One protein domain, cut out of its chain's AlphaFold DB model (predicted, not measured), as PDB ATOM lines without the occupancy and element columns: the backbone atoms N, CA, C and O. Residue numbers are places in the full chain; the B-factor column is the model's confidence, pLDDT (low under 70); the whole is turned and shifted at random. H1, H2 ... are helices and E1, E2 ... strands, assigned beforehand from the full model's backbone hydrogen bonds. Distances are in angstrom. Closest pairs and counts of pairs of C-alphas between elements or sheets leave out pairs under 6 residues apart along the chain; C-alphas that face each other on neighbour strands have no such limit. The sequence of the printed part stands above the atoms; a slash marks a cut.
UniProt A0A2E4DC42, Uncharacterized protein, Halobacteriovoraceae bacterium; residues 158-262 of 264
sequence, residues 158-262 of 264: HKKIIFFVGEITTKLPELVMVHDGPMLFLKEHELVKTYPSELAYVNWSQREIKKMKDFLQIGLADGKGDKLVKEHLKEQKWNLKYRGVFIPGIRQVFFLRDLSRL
ATOM      1  N   HIS A 158     -16.449   6.412 -26.921       87.38
ATOM      2  CA  HIS A 158     -16.779   7.356 -25.844       87.38
ATOM      3  C   HIS A 158     -17.774   6.786 -24.829       87.38
ATOM      4  O   HIS A 158     -18.947   7.136 -24.827       87.38
ATOM      5  N   LYS A 159     -17.327   5.906 -23.930       90.31
ATOM      6  CA  LYS A 159     -18.239   5.100 -23.091       90.31
ATOM      7  C   LYS A 159     -19.052   5.863 -22.030       90.31
ATOM      8  O   LYS A 159     -19.985   5.284 -21.475       90.31
ATOM      9  N   LYS A 160     -18.713   7.114 -21.703       96.81
ATOM     10  CA  LYS A 160     -19.353   7.906 -20.632       96.81
ATOM     11  C   LYS A 160     -19.526   9.363 -21.063       96.81
ATOM     12  O   LYS A 160     -18.562  10.125 -21.031       96.81
ATOM     13  N   ILE A 161     -20.739   9.751 -21.460       96.88
ATOM     14  CA  ILE A 161     -21.041  11.106 -21.953       96.88
ATOM     15  C   ILE A 161     -22.343  11.633 -21.339       96.88
ATOM     16  O   ILE A 161     -23.319  10.897 -21.182       96.88
ATOM     17  N   ILE A 162     -22.378  12.932 -21.048       97.44
ATOM     18  CA  ILE A 162     -23.581  13.710 -20.739       97.44
ATOM     19  C   ILE A 162     -23.677  14.852 -21.751       97.44
ATOM     20  O   ILE A 162     -22.806  15.725 -21.774       97.44
ATOM     21  N   PHE A 163     -24.738  14.861 -22.561       97.69
ATOM     22  CA  PHE A 163     -25.029  15.975 -23.462       97.69
ATOM     23  C   PHE A 163     -25.978  16.969 -22.813       97.69
ATOM     24  O   PHE A 163     -27.123  16.644 -22.513       97.69
ATOM     25  N   PHE A 164     -25.509  18.196 -22.649       97.88
ATOM     26  CA  PHE A 164     -26.322  19.327 -22.242       97.88
ATOM     27  C   PHE A 164     -26.897  20.026 -23.475       97.88
ATOM     28  O   PHE A 164     -26.206  20.201 -24.480       97.88
ATOM     29  N   VAL A 165     -28.160  20.441 -23.395       97.44
ATOM     30  CA  VAL A 165     -28.817  21.244 -24.430       97.44
ATOM     31  C   VAL A 165     -28.441  22.706 -24.200       97.44
ATOM     32  O   VAL A 165     -29.004  23.374 -23.334       97.44
ATOM     33  N   GLY A 166     -27.454  23.184 -24.951       97.25
ATOM     34  CA  GLY A 166     -26.857  24.509 -24.813       97.25
ATOM     35  C   GLY A 166     -25.348  24.448 -24.570       97.25
ATOM     36  O   GLY A 166     -24.780  23.409 -24.231       97.25
ATOM     37  N   GLU A 167     -24.686  25.590 -24.729       97.56
ATOM     38  CA  GLU A 167     -23.253  25.720 -24.462       97.56
ATOM     39  C   GLU A 167     -22.966  25.743 -22.960       97.56
ATOM     40  O   GLU A 167     -23.616  26.448 -22.185       97.56
ATOM     41  N   ILE A 168     -21.926  25.024 -22.545       97.56
ATOM     42  CA  ILE A 168     -21.348  25.173 -21.217       97.56
ATOM     43  C   ILE A 168     -20.558  26.482 -21.198       97.56
ATOM     44  O   ILE A 168     -19.638  26.684 -21.989       97.56
ATOM     45  N   THR A 169     -20.911  27.357 -20.260       94.69
ATOM     46  CA  THR A 169     -20.207  28.619 -20.006       94.69
ATOM     47  C   THR A 169     -19.646  28.597 -18.581       94.69
ATOM     48  O   THR A 169     -18.928  27.671 -18.201       94.69
ATOM     49  N   THR A 170     -19.999  29.574 -17.742       91.75
ATOM     50  CA  THR A 170     -19.711  29.551 -16.301       91.75
ATOM     51  C   THR A 170     -20.587  28.539 -15.560       91.75
ATOM     52  O   THR A 170     -20.167  27.979 -14.545       91.75
ATOM     53  N   LYS A 171     -21.790  28.265 -16.082       93.00
ATOM     54  CA  LYS A 171     -22.748  27.286 -15.556       93.00
ATOM     55  C   LYS A 171     -23.016  26.190 -16.590       93.00
ATOM     56  O   LYS A 171     -22.836  26.393 -17.789       93.00
ATOM     57  N   LEU A 172     -23.427  25.021 -16.100       95.38
ATOM     58  CA  LEU A 172     -23.961  23.961 -16.954       95.38
ATOM     59  C   LEU A 172     -25.368  24.362 -17.433       95.38
ATOM     60  O   LEU A 172     -26.122  24.894 -16.612       95.38
ATOM     61  N   PRO A 173     -25.735  24.098 -18.700       97.38
ATOM     62  CA  PRO A 173     -27.111  24.254 -19.168       97.38
ATOM     63  C   PRO A 173     -28.068  23.389 -18.352       97.38
ATOM     64  O   PRO A 173     -27.668  22.340 -17.861       97.38
ATOM     65  N   GLU A 174     -29.321  23.809 -18.201       96.06
ATOM     66  CA  GLU A 174     -30.282  23.146 -17.305       96.06
ATOM     67  C   GLU A 174     -30.701  21.756 -17.793       96.06
ATOM     68  O   GLU A 174     -30.839  20.834 -16.989       96.06
ATOM     69  N   LEU A 175     -30.850  21.592 -19.109       97.56
ATOM     70  CA  LEU A 175     -31.377  20.379 -19.721       97.56
ATOM     71  C   LEU A 175     -30.263  19.445 -20.191       97.56
ATOM     72  O   LEU A 175     -29.308  19.865 -20.847       97.56
ATOM     73  N   VAL A 176     -30.438  18.157 -19.914       97.38
ATOM     74  CA  VAL A 176     -29.649  17.052 -20.469       97.38
ATOM     75  C   VAL A 176     -30.502  16.294 -21.480       97.38
ATOM     76  O   VAL A 176     -31.658  15.993 -21.196       97.38
ATOM     77  N   MET A 177     -29.924  15.955 -22.633       96.56
ATOM     78  CA  MET A 177     -30.499  15.018 -23.602       96.56
ATOM     79  C   MET A 177     -30.152  13.587 -23.179       96.56
ATOM     80  O   MET A 177     -28.973  13.255 -23.053       96.56
ATOM     81  N   VAL A 178     -31.160  12.743 -22.950       94.50
ATOM     82  CA  VAL A 178     -30.969  11.407 -22.356       94.50
ATOM     83  C   VAL A 178     -31.569  10.287 -23.196       94.50
ATOM     84  O   VAL A 178     -30.889   9.298 -23.446       94.50
ATOM     85  N   HIS A 179     -32.822  10.420 -23.623       93.00
ATOM     86  CA  HIS A 179     -33.566   9.374 -24.338       93.00
ATOM     87  C   HIS A 179     -34.180   9.959 -25.623       93.00
ATOM     88  O   HIS A 179     -35.383   9.895 -25.845       93.00
ATOM     89  N   ASP A 180     -33.359  10.631 -26.435       91.88
ATOM     90  CA  ASP A 180     -33.781  11.223 -27.711       91.88
ATOM     91  C   ASP A 180     -32.712  11.034 -28.791       91.88
ATOM     92  O   ASP A 180     -31.523  10.925 -28.470       91.88
ATOM     93  N   GLY A 181     -33.147  11.002 -30.052       92.12
ATOM     94  CA  GLY A 181     -32.337  10.964 -31.271       92.12
ATOM     95  C   GLY A 181     -30.992  10.238 -31.121       92.12
ATOM     96  O   GLY A 181     -30.959   9.003 -31.110       92.12
ATOM     97  N   PRO A 182     -29.863  10.972 -31.022       94.69
ATOM     98  CA  PRO A 182     -28.536  10.370 -30.967       94.69
ATOM     99  C   PRO A 182     -28.279   9.614 -29.661       94.69
ATOM    100  O   PRO A 182     -27.614   8.583 -29.686       94.69
ATOM    101  N   MET A 183     -28.801  10.090 -28.528       95.94
ATOM    102  CA  MET A 183     -28.618   9.417 -27.240       95.94
ATOM    103  C   MET A 183     -29.447   8.151 -27.115       95.94
ATOM    104  O   MET A 183     -28.973   7.195 -26.508       95.94
ATOM    105  N   LEU A 184     -30.634   8.125 -27.724       96.38
ATOM    106  CA  LEU A 184     -31.449   6.917 -27.779       96.38
ATOM    107  C   LEU A 184     -30.691   5.777 -28.476       96.38
ATOM    108  O   LEU A 184     -30.463   4.741 -27.855       96.38
ATOM    109  N   PHE A 185     -30.164   6.032 -29.680       97.00
ATOM    110  CA  PHE A 185     -29.324   5.073 -30.412       97.00
ATOM    111  C   PHE A 185     -28.138   4.577 -29.570       97.00
ATOM    112  O   PHE A 185     -27.885   3.378 -29.459       97.00
ATOM    113  N   LEU A 186     -27.392   5.505 -28.960       96.81
ATOM    114  CA  LEU A 186     -26.199   5.163 -28.185       96.81
ATOM    115  C   LEU A 186     -26.524   4.354 -26.916       96.81
ATOM    116  O   LEU A 186     -25.709   3.520 -26.521       96.81
ATOM    117  N   LYS A 187     -27.681   4.589 -26.279       95.38
ATOM    118  CA  LYS A 187     -28.143   3.830 -25.105       95.38
ATOM    119  C   LYS A 187     -28.621   2.429 -25.484       95.38
ATOM    120  O   LYS A 187     -28.192   1.471 -24.850       95.38
ATOM    121  N   GLU A 188     -29.481   2.308 -26.496       94.88
ATOM    122  CA  GLU A 188     -30.073   1.024 -26.919       94.88
ATOM    123  C   GLU A 188     -29.023   0.014 -27.387       94.88
ATOM    124  O   GLU A 188     -29.181  -1.186 -27.186       94.88
ATOM    125  N   HIS A 189     -27.922   0.502 -27.959       95.81
ATOM    126  CA  HIS A 189     -26.785  -0.320 -28.371       95.81
ATOM    127  C   HIS A 189     -25.661  -0.401 -27.322       95.81
ATOM    128  O   HIS A 189     -24.553  -0.822 -27.647       95.81
ATOM    129  N   GLU A 190     -25.914   0.035 -26.082       95.31
ATOM    130  CA  GLU A 190     -24.962  -0.008 -24.959       95.31
ATOM    131  C   GLU A 190     -23.601   0.662 -25.253       95.31
ATOM    132  O   GLU A 190     -22.570   0.359 -24.644       95.31
ATOM    133  N   LEU A 191     -23.579   1.620 -26.182       96.00
ATOM    134  CA  LEU A 191     -22.361   2.317 -26.596       96.00
ATOM    135  C   LEU A 191     -21.938   3.375 -25.573       96.00
ATOM    136  O   LEU A 191     -20.744   3.666 -25.451       96.00
ATOM    137  N   VAL A 192     -22.905   3.936 -24.837       96.38
ATOM    138  CA  VAL A 192     -22.704   5.038 -23.888       96.38
ATOM    139  C   VAL A 192     -23.482   4.829 -22.597       96.38
ATOM    140  O   VAL A 192     -24.682   4.569 -22.601       96.38
ATOM    141  N   LYS A 193     -22.810   5.072 -21.470       95.94
ATOM    142  CA  LYS A 193     -23.453   5.388 -20.192       95.94
ATOM    143  C   LYS A 193     -23.681   6.895 -20.106       95.94
ATOM    144  O   LYS A 193     -22.776   7.679 -20.396       95.94
ATOM    145  N   THR A 194     -24.869   7.297 -19.668       96.44
ATOM    146  CA  THR A 194     -25.269   8.705 -19.543       96.44
ATOM    147  C   THR A 194     -26.110   8.945 -18.284       96.44
ATOM    148  O   THR A 194     -26.156   8.093 -17.394       96.44
ATOM    149  N   TYR A 195     -26.753  10.108 -18.193       96.38
ATOM    150  CA  TYR A 195     -27.646  10.475 -17.100       96.38
ATOM    151  C   TYR A 195     -28.795   9.451 -16.928       96.38
ATOM    152  O   TYR A 195     -29.401   9.048 -17.920       96.38
ATOM    153  N   PRO A 196     -29.123   9.014 -15.697       94.19
ATOM    154  CA  PRO A 196     -30.061   7.925 -15.439       94.19
ATOM    155  C   PRO A 196     -31.505   8.431 -15.504       94.19
ATOM    156  O   PRO A 196     -32.129   8.732 -14.486       94.19
ATOM    157  N   SER A 197     -32.030   8.558 -16.718       94.50
ATOM    158  CA  SER A 197     -33.435   8.869 -16.960       94.50
ATOM    159  C   SER A 197     -33.952   8.184 -18.224       94.50
ATOM    160  O   SER A 197     -33.190   7.882 -19.144       94.50
ATOM    161  N   GLU A 198     -35.269   7.993 -18.263       92.50
ATOM    162  CA  GLU A 198     -36.006   7.528 -19.441       92.50
ATOM    163  C   GLU A 198     -36.754   8.650 -20.165       92.50
ATOM    164  O   GLU A 198     -37.356   8.425 -21.209       92.50
ATOM    165  N   LEU A 199     -36.705   9.878 -19.646       94.19
ATOM    166  CA  LEU A 199     -37.236  11.035 -20.357       94.19
ATOM    167  C   LEU A 199     -36.249  11.484 -21.442       94.19
ATOM    168  O   LEU A 199     -35.035  11.433 -21.253       94.19
ATOM    169  N   ALA A 200     -36.776  11.984 -22.560       93.88
ATOM    170  CA  ALA A 200     -35.977  12.529 -23.658       93.88
ATOM    171  C   ALA A 200     -35.032  13.646 -23.187       93.88
ATOM    172  O   ALA A 200     -33.833  13.614 -23.472       93.88
ATOM    173  N   TYR A 201     -35.576  14.578 -22.398       95.62
ATOM    174  CA  TYR A 201     -34.871  15.719 -21.827       95.62
ATOM    175  C   TYR A 201     -35.196  15.861 -20.344       95.62
ATOM    176  O   TYR A 201     -36.361  15.747 -19.956       95.62
ATOM    177  N   VAL A 202     -34.184  16.139 -19.522       96.75
ATOM    178  CA  VAL A 202     -34.365  16.317 -18.072       96.75
ATOM    179  C   VAL A 202     -33.527  17.442 -17.503       96.75
ATOM    180  O   VAL A 202     -32.379  17.635 -17.900       96.75
ATOM    181  N   ASN A 203     -34.075  18.116 -16.492       97.44
ATOM    182  CA  ASN A 203     -33.273  18.929 -15.590       97.44
ATOM    183  C   ASN A 203     -32.376  18.013 -14.755       97.44
ATOM    184  O   ASN A 203     -32.854  17.068 -14.121       97.44
ATOM    185  N   TRP A 204     -31.077  18.292 -14.734       96.00
ATOM    186  CA  TRP A 204     -30.149  17.522 -13.914       96.00
ATOM    187  C   TRP A 204     -30.141  18.021 -12.468       96.00
ATOM    188  O   TRP A 204     -30.273  19.206 -12.175       96.00
ATOM    189  N   SER A 205     -29.918  17.099 -11.534       95.44
ATOM    190  CA  SER A 205     -29.649  17.438 -10.138       95.44
ATOM    191  C   SER A 205     -28.154  17.432  -9.835       95.44
ATOM    192  O   SER A 205     -27.387  16.595 -10.326       95.44
ATOM    193  N   GLN A 206     -27.733  18.336  -8.949       93.94
ATOM    194  CA  GLN A 206     -26.346  18.391  -8.488       93.94
ATOM    195  C   GLN A 206     -25.906  17.073  -7.828       93.94
ATOM    196  O   GLN A 206     -24.739  16.697  -7.927       93.94
ATOM    197  N   ARG A 207     -26.835  16.360  -7.174       94.56
ATOM    198  CA  ARG A 207     -26.577  15.056  -6.551       94.56
ATOM    199  C   ARG A 207     -26.144  14.017  -7.580       94.56
ATOM    200  O   ARG A 207     -25.159  13.329  -7.340       94.56
ATOM    201  N   GLU A 208     -26.851  13.910  -8.704       94.94
ATOM    202  CA  GLU A 208     -26.522  12.916  -9.731       94.94
ATOM    203  C   GLU A 208     -25.271  13.307 -10.528       94.94
ATOM    204  O   GLU A 208     -24.375  12.483 -10.679       94.94
ATOM    205  N   ILE A 209     -25.127  14.577 -10.936       93.31
ATOM    206  CA  ILE A 209     -23.928  15.033 -11.668       93.31
ATOM    207  C   ILE A 209     -22.645  14.829 -10.848       93.31
ATOM    208  O   ILE A 209     -21.611  14.450 -11.395       93.31
ATOM    209  N   LYS A 210     -22.694  15.004  -9.520       93.56
ATOM    210  CA  LYS A 210     -21.542  14.741  -8.638       93.56
ATOM    211  C   LYS A 210     -21.085  13.277  -8.635       93.56
ATOM    212  O   LYS A 210     -19.934  13.041  -8.274       93.56
ATOM    213  N   LYS A 211     -21.942  12.319  -9.007       95.31
ATOM    214  CA  LYS A 211     -21.580  10.896  -9.140       95.31
ATOM    215  C   LYS A 211     -20.932  10.574 -10.491       95.31
ATOM    216  O   LYS A 211     -20.363   9.503 -10.639       95.31
ATOM    217  N   MET A 212     -21.010  11.492 -11.454       94.62
ATOM    218  CA  MET A 212     -20.583  11.317 -12.850       94.62
ATOM    219  C   MET A 212     -19.414  12.252 -13.191       94.62
ATOM    220  O   MET A 212     -19.369  12.861 -14.258       94.62
ATOM    221  N   LYS A 213     -18.480  12.439 -12.252       90.25
ATOM    222  CA  LYS A 213     -17.352  13.376 -12.421       90.25
ATOM    223  C   LYS A 213     -16.388  12.960 -13.533       90.25
ATOM    224  O   LYS A 213     -15.736  13.822 -14.104       90.25
ATOM    225  N   ASP A 214     -16.313  11.666 -13.809       93.75
ATOM    226  CA  ASP A 214     -15.481  11.039 -14.834       93.75
ATOM    227  C   ASP A 214     -16.167  10.958 -16.211       93.75
ATOM    228  O   ASP A 214     -15.615  10.373 -17.138       93.75
ATOM    229  N   PHE A 215     -17.377  11.508 -16.352       97.25
ATOM    230  CA  PHE A 215     -18.087  11.554 -17.627       97.25
ATOM    231  C   PHE A 215     -17.665  12.789 -18.417       97.25
ATOM    232  O   PHE A 215     -17.557  13.885 -17.856       97.25
ATOM    233  N   LEU A 216     -17.552  12.630 -19.736       96.81
ATOM    234  CA  LEU A 216     -17.450  13.759 -20.653       96.81
ATOM    235  C   LEU A 216     -18.740  14.581 -20.577       96.81
ATOM    236  O   LEU A 216     -19.827  14.096 -20.882       96.81
ATOM    237  N   GLN A 217     -18.620  15.837 -20.168       97.19
ATOM    238  CA  GLN A 217     -19.695  16.818 -20.122       97.19
ATOM    239  C   GLN A 217     -19.617  17.674 -21.376       97.19
ATOM    240  O   GLN A 217     -18.694  18.474 -21.541       97.19
ATOM    241  N   ILE A 218     -20.591  17.502 -22.262       97.81
ATOM    242  CA  ILE A 218     -20.591  18.150 -23.564       97.81
ATOM    243  C   ILE A 218     -21.785  19.093 -23.665       97.81
ATOM    244  O   ILE A 218     -22.925  18.646 -23.613       97.81
ATOM    245  N   GLY A 219     -21.525  20.387 -23.837       98.12
ATOM    246  CA  GLY A 219     -22.537  21.345 -24.268       98.12
ATOM    247  C   GLY A 219     -22.770  21.221 -25.769       98.12
ATOM    248  O   GLY A 219     -21.819  21.321 -26.546       98.12
ATOM    249  N   LEU A 220     -24.012  20.981 -26.181       97.56
ATOM    250  CA  LEU A 220     -24.406  20.960 -27.586       97.56
ATOM    251  C   LEU A 220     -25.008  22.303 -27.979       97.56
ATOM    252  O   LEU A 220     -25.837  22.856 -27.262       97.56
ATOM    253  N   ALA A 221     -24.634  22.805 -29.147       96.44
ATOM    254  CA  ALA A 221     -25.244  23.992 -29.726       96.44
ATOM    255  C   ALA A 221     -25.346  23.879 -31.247       96.44
ATOM    256  O   ALA A 221     -24.577  23.161 -31.893       96.44
ATOM    257  N   ASP A 222     -26.286  24.621 -31.832       94.31
ATOM    258  CA  ASP A 222     -26.383  24.702 -33.282       94.31
ATOM    259  C   ASP A 222     -25.174  25.440 -33.871       94.31
ATOM    260  O   ASP A 222     -24.810  26.552 -33.483       94.31
ATOM    261  N   GLY A 223     -24.535  24.781 -34.834       92.50
ATOM    262  CA  GLY A 223     -23.430  25.323 -35.613       92.50
ATOM    263  C   GLY A 223     -23.891  25.976 -36.915       92.50
ATOM    264  O   GLY A 223     -24.987  25.728 -37.413       92.50
ATOM    265  N   LYS A 224     -23.010  26.780 -37.522       86.88
ATOM    266  CA  LYS A 224     -23.268  27.420 -38.826       86.88
ATOM    267  C   LYS A 224     -22.976  26.522 -40.036       86.88
ATOM    268  O   LYS A 224     -23.382  26.860 -41.140       86.88
ATOM    269  N   GLY A 225     -22.250  25.417 -39.864       86.06
ATOM    270  CA  GLY A 225     -21.791  24.581 -40.975       86.06
ATOM    271  C   GLY A 225     -21.778  23.090 -40.659       86.06
ATOM    272  O   GLY A 225     -22.015  22.678 -39.527       86.06
ATOM    273  N   ASP A 226     -21.467  22.293 -41.681       84.75
ATOM    274  CA  ASP A 226     -21.502  20.819 -41.635       84.75
ATOM    275  C   ASP A 226     -20.288  20.171 -40.970       84.75
ATOM    276  O   ASP A 226     -20.204  18.947 -40.877       84.75
ATOM    277  N   LYS A 227     -19.326  20.983 -40.527       91.69
ATOM    278  CA  LYS A 227     -18.176  20.516 -39.763       91.69
ATOM    279  C   LYS A 227     -18.471  20.661 -38.280       91.69
ATOM    280  O   LYS A 227     -18.847  21.742 -37.829       91.69
ATOM    281  N   LEU A 228     -18.230  19.585 -37.538       95.88
ATOM    282  CA  LEU A 228     -18.259  19.598 -36.086       95.88
ATOM    283  C   LEU A 228     -17.164  20.522 -35.553       95.88
ATOM    284  O   LEU A 228     -15.975  20.273 -35.757       95.88
ATOM    285  N   VAL A 229     -17.571  21.601 -34.887       96.62
ATOM    286  CA  VAL A 229     -16.652  22.510 -34.200       96.62
ATOM    287  C   VAL A 229     -16.555  22.071 -32.752       96.62
ATOM    288  O   VAL A 229     -17.574  21.903 -32.084       96.62
ATOM    289  N   LYS A 230     -15.325  21.892 -32.281       96.44
ATOM    290  CA  LYS A 230     -15.010  21.428 -30.935       96.44
ATOM    291  C   LYS A 230     -14.246  22.507 -30.178       96.44
ATOM    292  O   LYS A 230     -13.247  23.017 -30.676       96.44
ATOM    293  N   GLU A 231     -14.699  22.812 -28.970       96.94
ATOM    294  CA  GLU A 231     -14.102  23.807 -28.081       96.94
ATOM    295  C   GLU A 231     -13.807  23.168 -26.720       96.94
ATOM    296  O   GLU A 231     -14.703  22.628 -26.067       96.94
ATOM    297  N   HIS A 232     -12.535  23.198 -26.310       96.56
ATOM    298  CA  HIS A 232     -12.107  22.741 -24.988       96.56
ATOM    299  C   HIS A 232     -12.372  23.822 -23.952       96.56
ATOM    300  O   HIS A 232     -11.930  24.954 -24.132       96.56
ATOM    301  N   LEU A 233     -13.023  23.462 -22.849       95.06
ATOM    302  CA  LEU A 233     -13.237  24.386 -21.737       95.06
ATOM    303  C   LEU A 233     -12.304  24.061 -20.572       95.06
ATOM    304  O   LEU A 233     -11.626  24.938 -20.045       95.06
ATOM    305  N   LYS A 234     -12.306  22.795 -20.148       91.88
ATOM    306  CA  LYS A 234     -11.463  22.237 -19.084       91.88
ATOM    307  C   LYS A 234     -11.587  20.718 -19.078       91.88
ATOM    308  O   LYS A 234     -12.359  20.163 -19.854       91.88
ATOM    309  N   GLU A 235     -10.904  20.066 -18.141       90.00
ATOM    310  CA  GLU A 235     -10.944  18.614 -17.973       90.00
ATOM    311  C   GLU A 235     -12.379  18.062 -18.031       90.00
ATOM    312  O   GLU A 235     -13.279  18.533 -17.324       90.00
ATOM    313  N   GLN A 236     -12.585  17.088 -18.921       93.06
ATOM    314  CA  GLN A 236     -13.872  16.453 -19.219       93.06
ATOM    315  C   GLN A 236     -14.988  17.395 -19.715       93.06
ATOM    316  O   GLN A 236     -16.126  16.950 -19.825       93.06
ATOM    317  N   LYS A 237     -14.725  18.674 -20.024       96.44
ATOM    318  CA  LYS A 237     -15.748  19.648 -20.442       96.44
ATOM    319  C   LYS A 237     -15.466  20.262 -21.802       96.44
ATOM    320  O   LYS A 237     -14.442  20.915 -22.012       96.44
ATOM    321  N   TRP A 238     -16.446  20.128 -22.685       97.88
ATOM    322  CA  TRP A 238     -16.337  20.539 -24.078       97.88
ATOM    323  C   TRP A 238     -17.628  21.190 -24.557       97.88
ATOM    324  O   TRP A 238     -18.710  20.797 -24.131       97.88
ATOM    325  N   ASN A 239     -17.517  22.131 -25.489       98.31
ATOM    326  CA  ASN A 239     -18.641  22.539 -26.325       98.31
ATOM    327  C   ASN A 239     -18.471  21.945 -27.720       98.31
ATOM    328  O   ASN A 239     -17.380  21.976 -28.297       98.31
ATOM    329  N   LEU A 240     -19.561  21.409 -28.264       97.94
ATOM    330  CA  LEU A 240     -19.652  20.929 -29.634       97.94
ATOM    331  C   LEU A 240     -20.737  21.707 -30.376       97.94
ATOM    332  O   LEU A 240     -21.879  21.784 -29.922       97.94
ATOM    333  N   LYS A 241     -20.383  22.249 -31.544       97.62
ATOM    334  CA  LYS A 241     -21.322  22.952 -32.427       97.62
ATOM    335  C   LYS A 241     -21.470  22.201 -33.733       97.62
ATOM    336  O   LYS A 241     -20.475  21.943 -34.413       97.62
ATOM    337  N   TYR A 242     -22.707  21.886 -34.095       96.75
ATOM    338  CA  TYR A 242     -23.023  21.188 -35.338       96.75
ATOM    339  C   TYR A 242     -24.346  21.690 -35.908       96.75
ATOM    340  O   TYR A 242     -25.288  21.942 -35.162       96.75
ATOM    341  N   ARG A 243     -24.417  21.894 -37.226       95.75
ATOM    342  CA  ARG A 243     -25.621  22.424 -37.873       95.75
ATOM    343  C   ARG A 243     -26.786  21.440 -37.759       95.75
ATOM    344  O   ARG A 243     -26.702  20.327 -38.279       95.75
ATOM    345  N   GLY A 244     -27.887  21.873 -37.145       94.62
ATOM    346  CA  GLY A 244     -29.096  21.062 -37.016       94.62
ATOM    347  C   GLY A 244     -28.920  19.893 -36.052       94.62
ATOM    348  O   GLY A 244     -29.525  18.843 -36.260       94.62
ATOM    349  N   VAL A 245     -28.085  20.045 -35.017       95.44
ATOM    350  CA  VAL A 245     -27.839  18.985 -34.019       95.44
ATOM    351  C   VAL A 245     -29.105  18.636 -33.229       95.44
ATOM    352  O   VAL A 245     -29.291  17.493 -32.810       95.44
ATOM    353  N   PHE A 246     -30.010  19.602 -33.081       94.56
ATOM    354  CA  PHE A 246     -31.300  19.423 -32.414       94.56
ATOM    355  C   PHE A 246     -32.444  19.075 -33.367       94.56
ATOM    356  O   PHE A 246     -33.567  18.879 -32.914       94.56
ATOM    357  N   ILE A 247     -32.183  18.984 -34.674       94.62
ATOM    358  CA  ILE A 247     -33.196  18.601 -35.658       94.62
ATOM    359  C   ILE A 247     -33.151  17.083 -35.819       94.62
ATOM    360  O   ILE A 247     -32.135  16.565 -36.299       94.62
ATOM    361  N   PRO A 248     -34.225  16.360 -35.454       94.81
ATOM    362  CA  PRO A 248     -34.218  14.908 -35.493       94.81
ATOM    363  C   PRO A 248     -33.892  14.345 -36.881       94.81
ATOM    364  O   PRO A 248     -34.343  14.856 -37.906       94.81
ATOM    365  N   GLY A 249     -33.122  13.256 -36.929       96.56
ATOM    366  CA  GLY A 249     -32.846  12.525 -38.169       96.56
ATOM    367  C   GLY A 249     -31.450  12.770 -38.743       96.56
ATOM    368  O   GLY A 249     -30.442  12.612 -38.053       96.56
ATOM    369  N   ILE A 250     -31.356  13.082 -40.041       97.69
ATOM    370  CA  ILE A 250     -30.119  12.832 -40.805       97.69
ATOM    371  C   ILE A 250     -28.915  13.668 -40.352       97.69
ATOM    372  O   ILE A 250     -27.775  13.199 -40.402       97.69
ATOM    373  N   ARG A 251     -29.142  14.890 -39.855       96.56
ATOM    374  CA  ARG A 251     -28.064  15.728 -39.307       96.56
ATOM    375  C   ARG A 251     -27.502  15.141 -38.012       96.56
ATOM    376  O   ARG A 251     -26.288  15.160 -37.834       96.56
ATOM    377  N   GLN A 252     -28.334  14.520 -37.176       97.06
ATOM    378  CA  GLN A 252     -27.881  13.811 -35.975       97.06
ATOM    379  C   GLN A 252     -27.086  12.542 -36.312       97.06
ATOM    380  O   GLN A 252     -26.107  12.237 -35.632       97.06
ATOM    381  N   VAL A 253     -27.431  11.839 -37.398       98.19
ATOM    382  CA  VAL A 253     -26.620  10.716 -37.909       98.19
ATOM    383  C   VAL A 253     -25.214  11.187 -38.293       98.19
ATOM    384  O   VAL A 253     -24.217  10.553 -37.938       98.19
ATOM    385  N   PHE A 254     -25.102  12.309 -39.006       97.69
ATOM    386  CA  PHE A 254     -23.794  12.850 -39.385       97.69
ATOM    387  C   PHE A 254     -23.023  13.427 -38.197       97.69
ATOM    388  O   PHE A 254     -21.808  13.251 -38.136       97.69
ATOM    389  N   PHE A 255     -23.716  14.027 -37.228       97.19
ATOM    390  CA  PHE A 255     -23.120  14.421 -35.956       97.19
ATOM    391  C   PHE A 255     -22.490  13.223 -35.235       97.19
ATOM    392  O   PHE A 255     -21.327  13.304 -34.850       97.19
ATOM    393  N   LEU A 256     -23.200  12.092 -35.112       97.00
ATOM    394  CA  LEU A 256     -22.667  10.884 -34.469       97.00
ATOM    395  C   LEU A 256     -21.414  10.349 -35.173       97.00
ATOM    396  O   LEU A 256     -20.444   9.994 -34.504       97.00
ATOM    397  N   ARG A 257     -21.408  10.340 -36.513       97.00
ATOM    398  CA  ARG A 257     -20.224   9.977 -37.313       97.00
ATOM    399  C   ARG A 257     -19.017  10.850 -36.974       97.00
ATOM    400  O   ARG A 257     -17.898  10.356 -36.907       97.00
ATOM    401  N   ASP A 258     -19.221  12.157 -36.854       96.12
ATOM    402  CA  ASP A 258     -18.118  13.082 -36.601       96.12
ATOM    403  C   ASP A 258     -17.669  13.005 -35.138       96.12
ATOM    404  O   ASP A 258     -16.471  13.026 -34.866       96.12
ATOM    405  N   LEU A 259     -18.612  12.812 -34.213       95.88
ATOM    406  CA  LEU A 259     -18.354  12.587 -32.794       95.88
ATOM    407  C   LEU A 259     -17.483  11.348 -32.548       95.88
ATOM    408  O   LEU A 259     -16.538  11.423 -31.764       95.88
ATOM    409  N   SER A 260     -17.765  10.222 -33.213       95.06
ATOM    410  CA  SER A 260     -17.006   8.975 -33.010       95.06
ATOM    411  C   SER A 260     -15.533   9.088 -33.399       95.06
ATOM    412  O   SER A 260     -14.703   8.321 -32.921       95.06
ATOM    413  N   ARG A 261     -15.195  10.070 -34.238       93.12
ATOM    414  CA  ARG A 261     -13.834  10.332 -34.720       93.12
ATOM    415  C   ARG A 261     -13.076  11.342 -33.865       93.12
ATOM    416  O   ARG A 261     -11.894  11.570 -34.106       93.12
ATOM    417  N   LEU A 262     -13.742  11.986 -32.907       91.62
ATOM    418  CA  LEU A 262     -13.092  12.941 -32.021       91.62
ATOM    419  C   LEU A 262     -12.258  12.221 -30.962       91.62
ATOM    420  O   LEU A 262     -12.722  11.280 -30.331       91.62
TER     421      LEU A 262
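This is residues 158 to 262 of the 264 residues of an uncharacterized protein of Halobacteriovoraceae bacterium (UniProt A0A2E4DC42). A single, strongly twisted sheet of six strands makes the core, with E1 and E4 in its middle and the hairpin E5 and E6 at one edge. Two helices, H1 and H3, touch each other and only graze this sheet, while the small helix H2 lies far from both of them, in the stretch that joins E3 to E4. The printed part has 105 residues with three named helices and six named strands, in the order E1, E2, H1, E3, H2, E4, E5, E6, H3. The sheet order is E3, E2, E1, E4, E6, E5, mixed, and the class is mixed, helices and strands. The whole is compact, with a radius of gyration of the C-alphas of 12.6 A, and rounded, spanning 36 by 30 by 21 A.

E1 takes residues 161 to 165, beginning at C-alpha 161 (-21.041, 11.106, -21.953), and measures 13.0 A. E2 is residues 175 to 177, H1 residues 181 to 188 with 11.1 A, E3 residues 201 to 203 and H2 residues 206 to 209. E4, residues 216 to 222, is the longest strand by residues, 18.9 A, from C-alpha 216 (-17.450, 13.759, -20.653). E5, residues 229 to 234, measures 16.0 A and E6, residues 237 to 242, 16.6 A. H3, residues 250 to 260, measures 15.7 A and ends at C-alpha 260 (-17.006, 8.975, -33.010).

E1 and E4 are parallel at 32 degrees, with N 162 and O 216 2.8 A apart, within hydrogen-bond range. E1 and E2 form a hairpin, with N 165 and O 175 at 2.9 A. E2 and the edge strand E3 are antiparallel, with N 176 and O 202 at 2.8 A. E4 and E6 are parallel at 28 degrees, with N 240 and O 219 at 2.8 A. E6 and the edge strand E5 form a hairpin at 166 degrees, with N 237 and O 234 at 2.8 A. E3, H2 and E4 form a split strand-helix-strand unit, two strands running the same way with E2 and E1 between them, its crossover right-handed. H2 is not on the sheet. H1 is only just on it, with 5 pairs of C-alphas within 10 A, and only grazes it with residues 183 to 184. H3 only grazes it with residues 251 to 259. H1 and H3 touch, the closest C-alphas being those of Pro 182 and Gln 252, 6.1 A, at a steep tilt of 56 degrees, the same way. Every O i to N i+4 pair is within hydrogen-bond range in H1 and H3; H2 is too short for one, and its 1 O i to N i+3 pair is not within range.

The two C-alphas farthest apart are those of Arg 207 and Gly 225, 36.0 A. The printed part has no cut. The link from H1 to E3, 12 residues, is long. The mean pLDDT of the printed part is 95.2, and no printed residue is under 70.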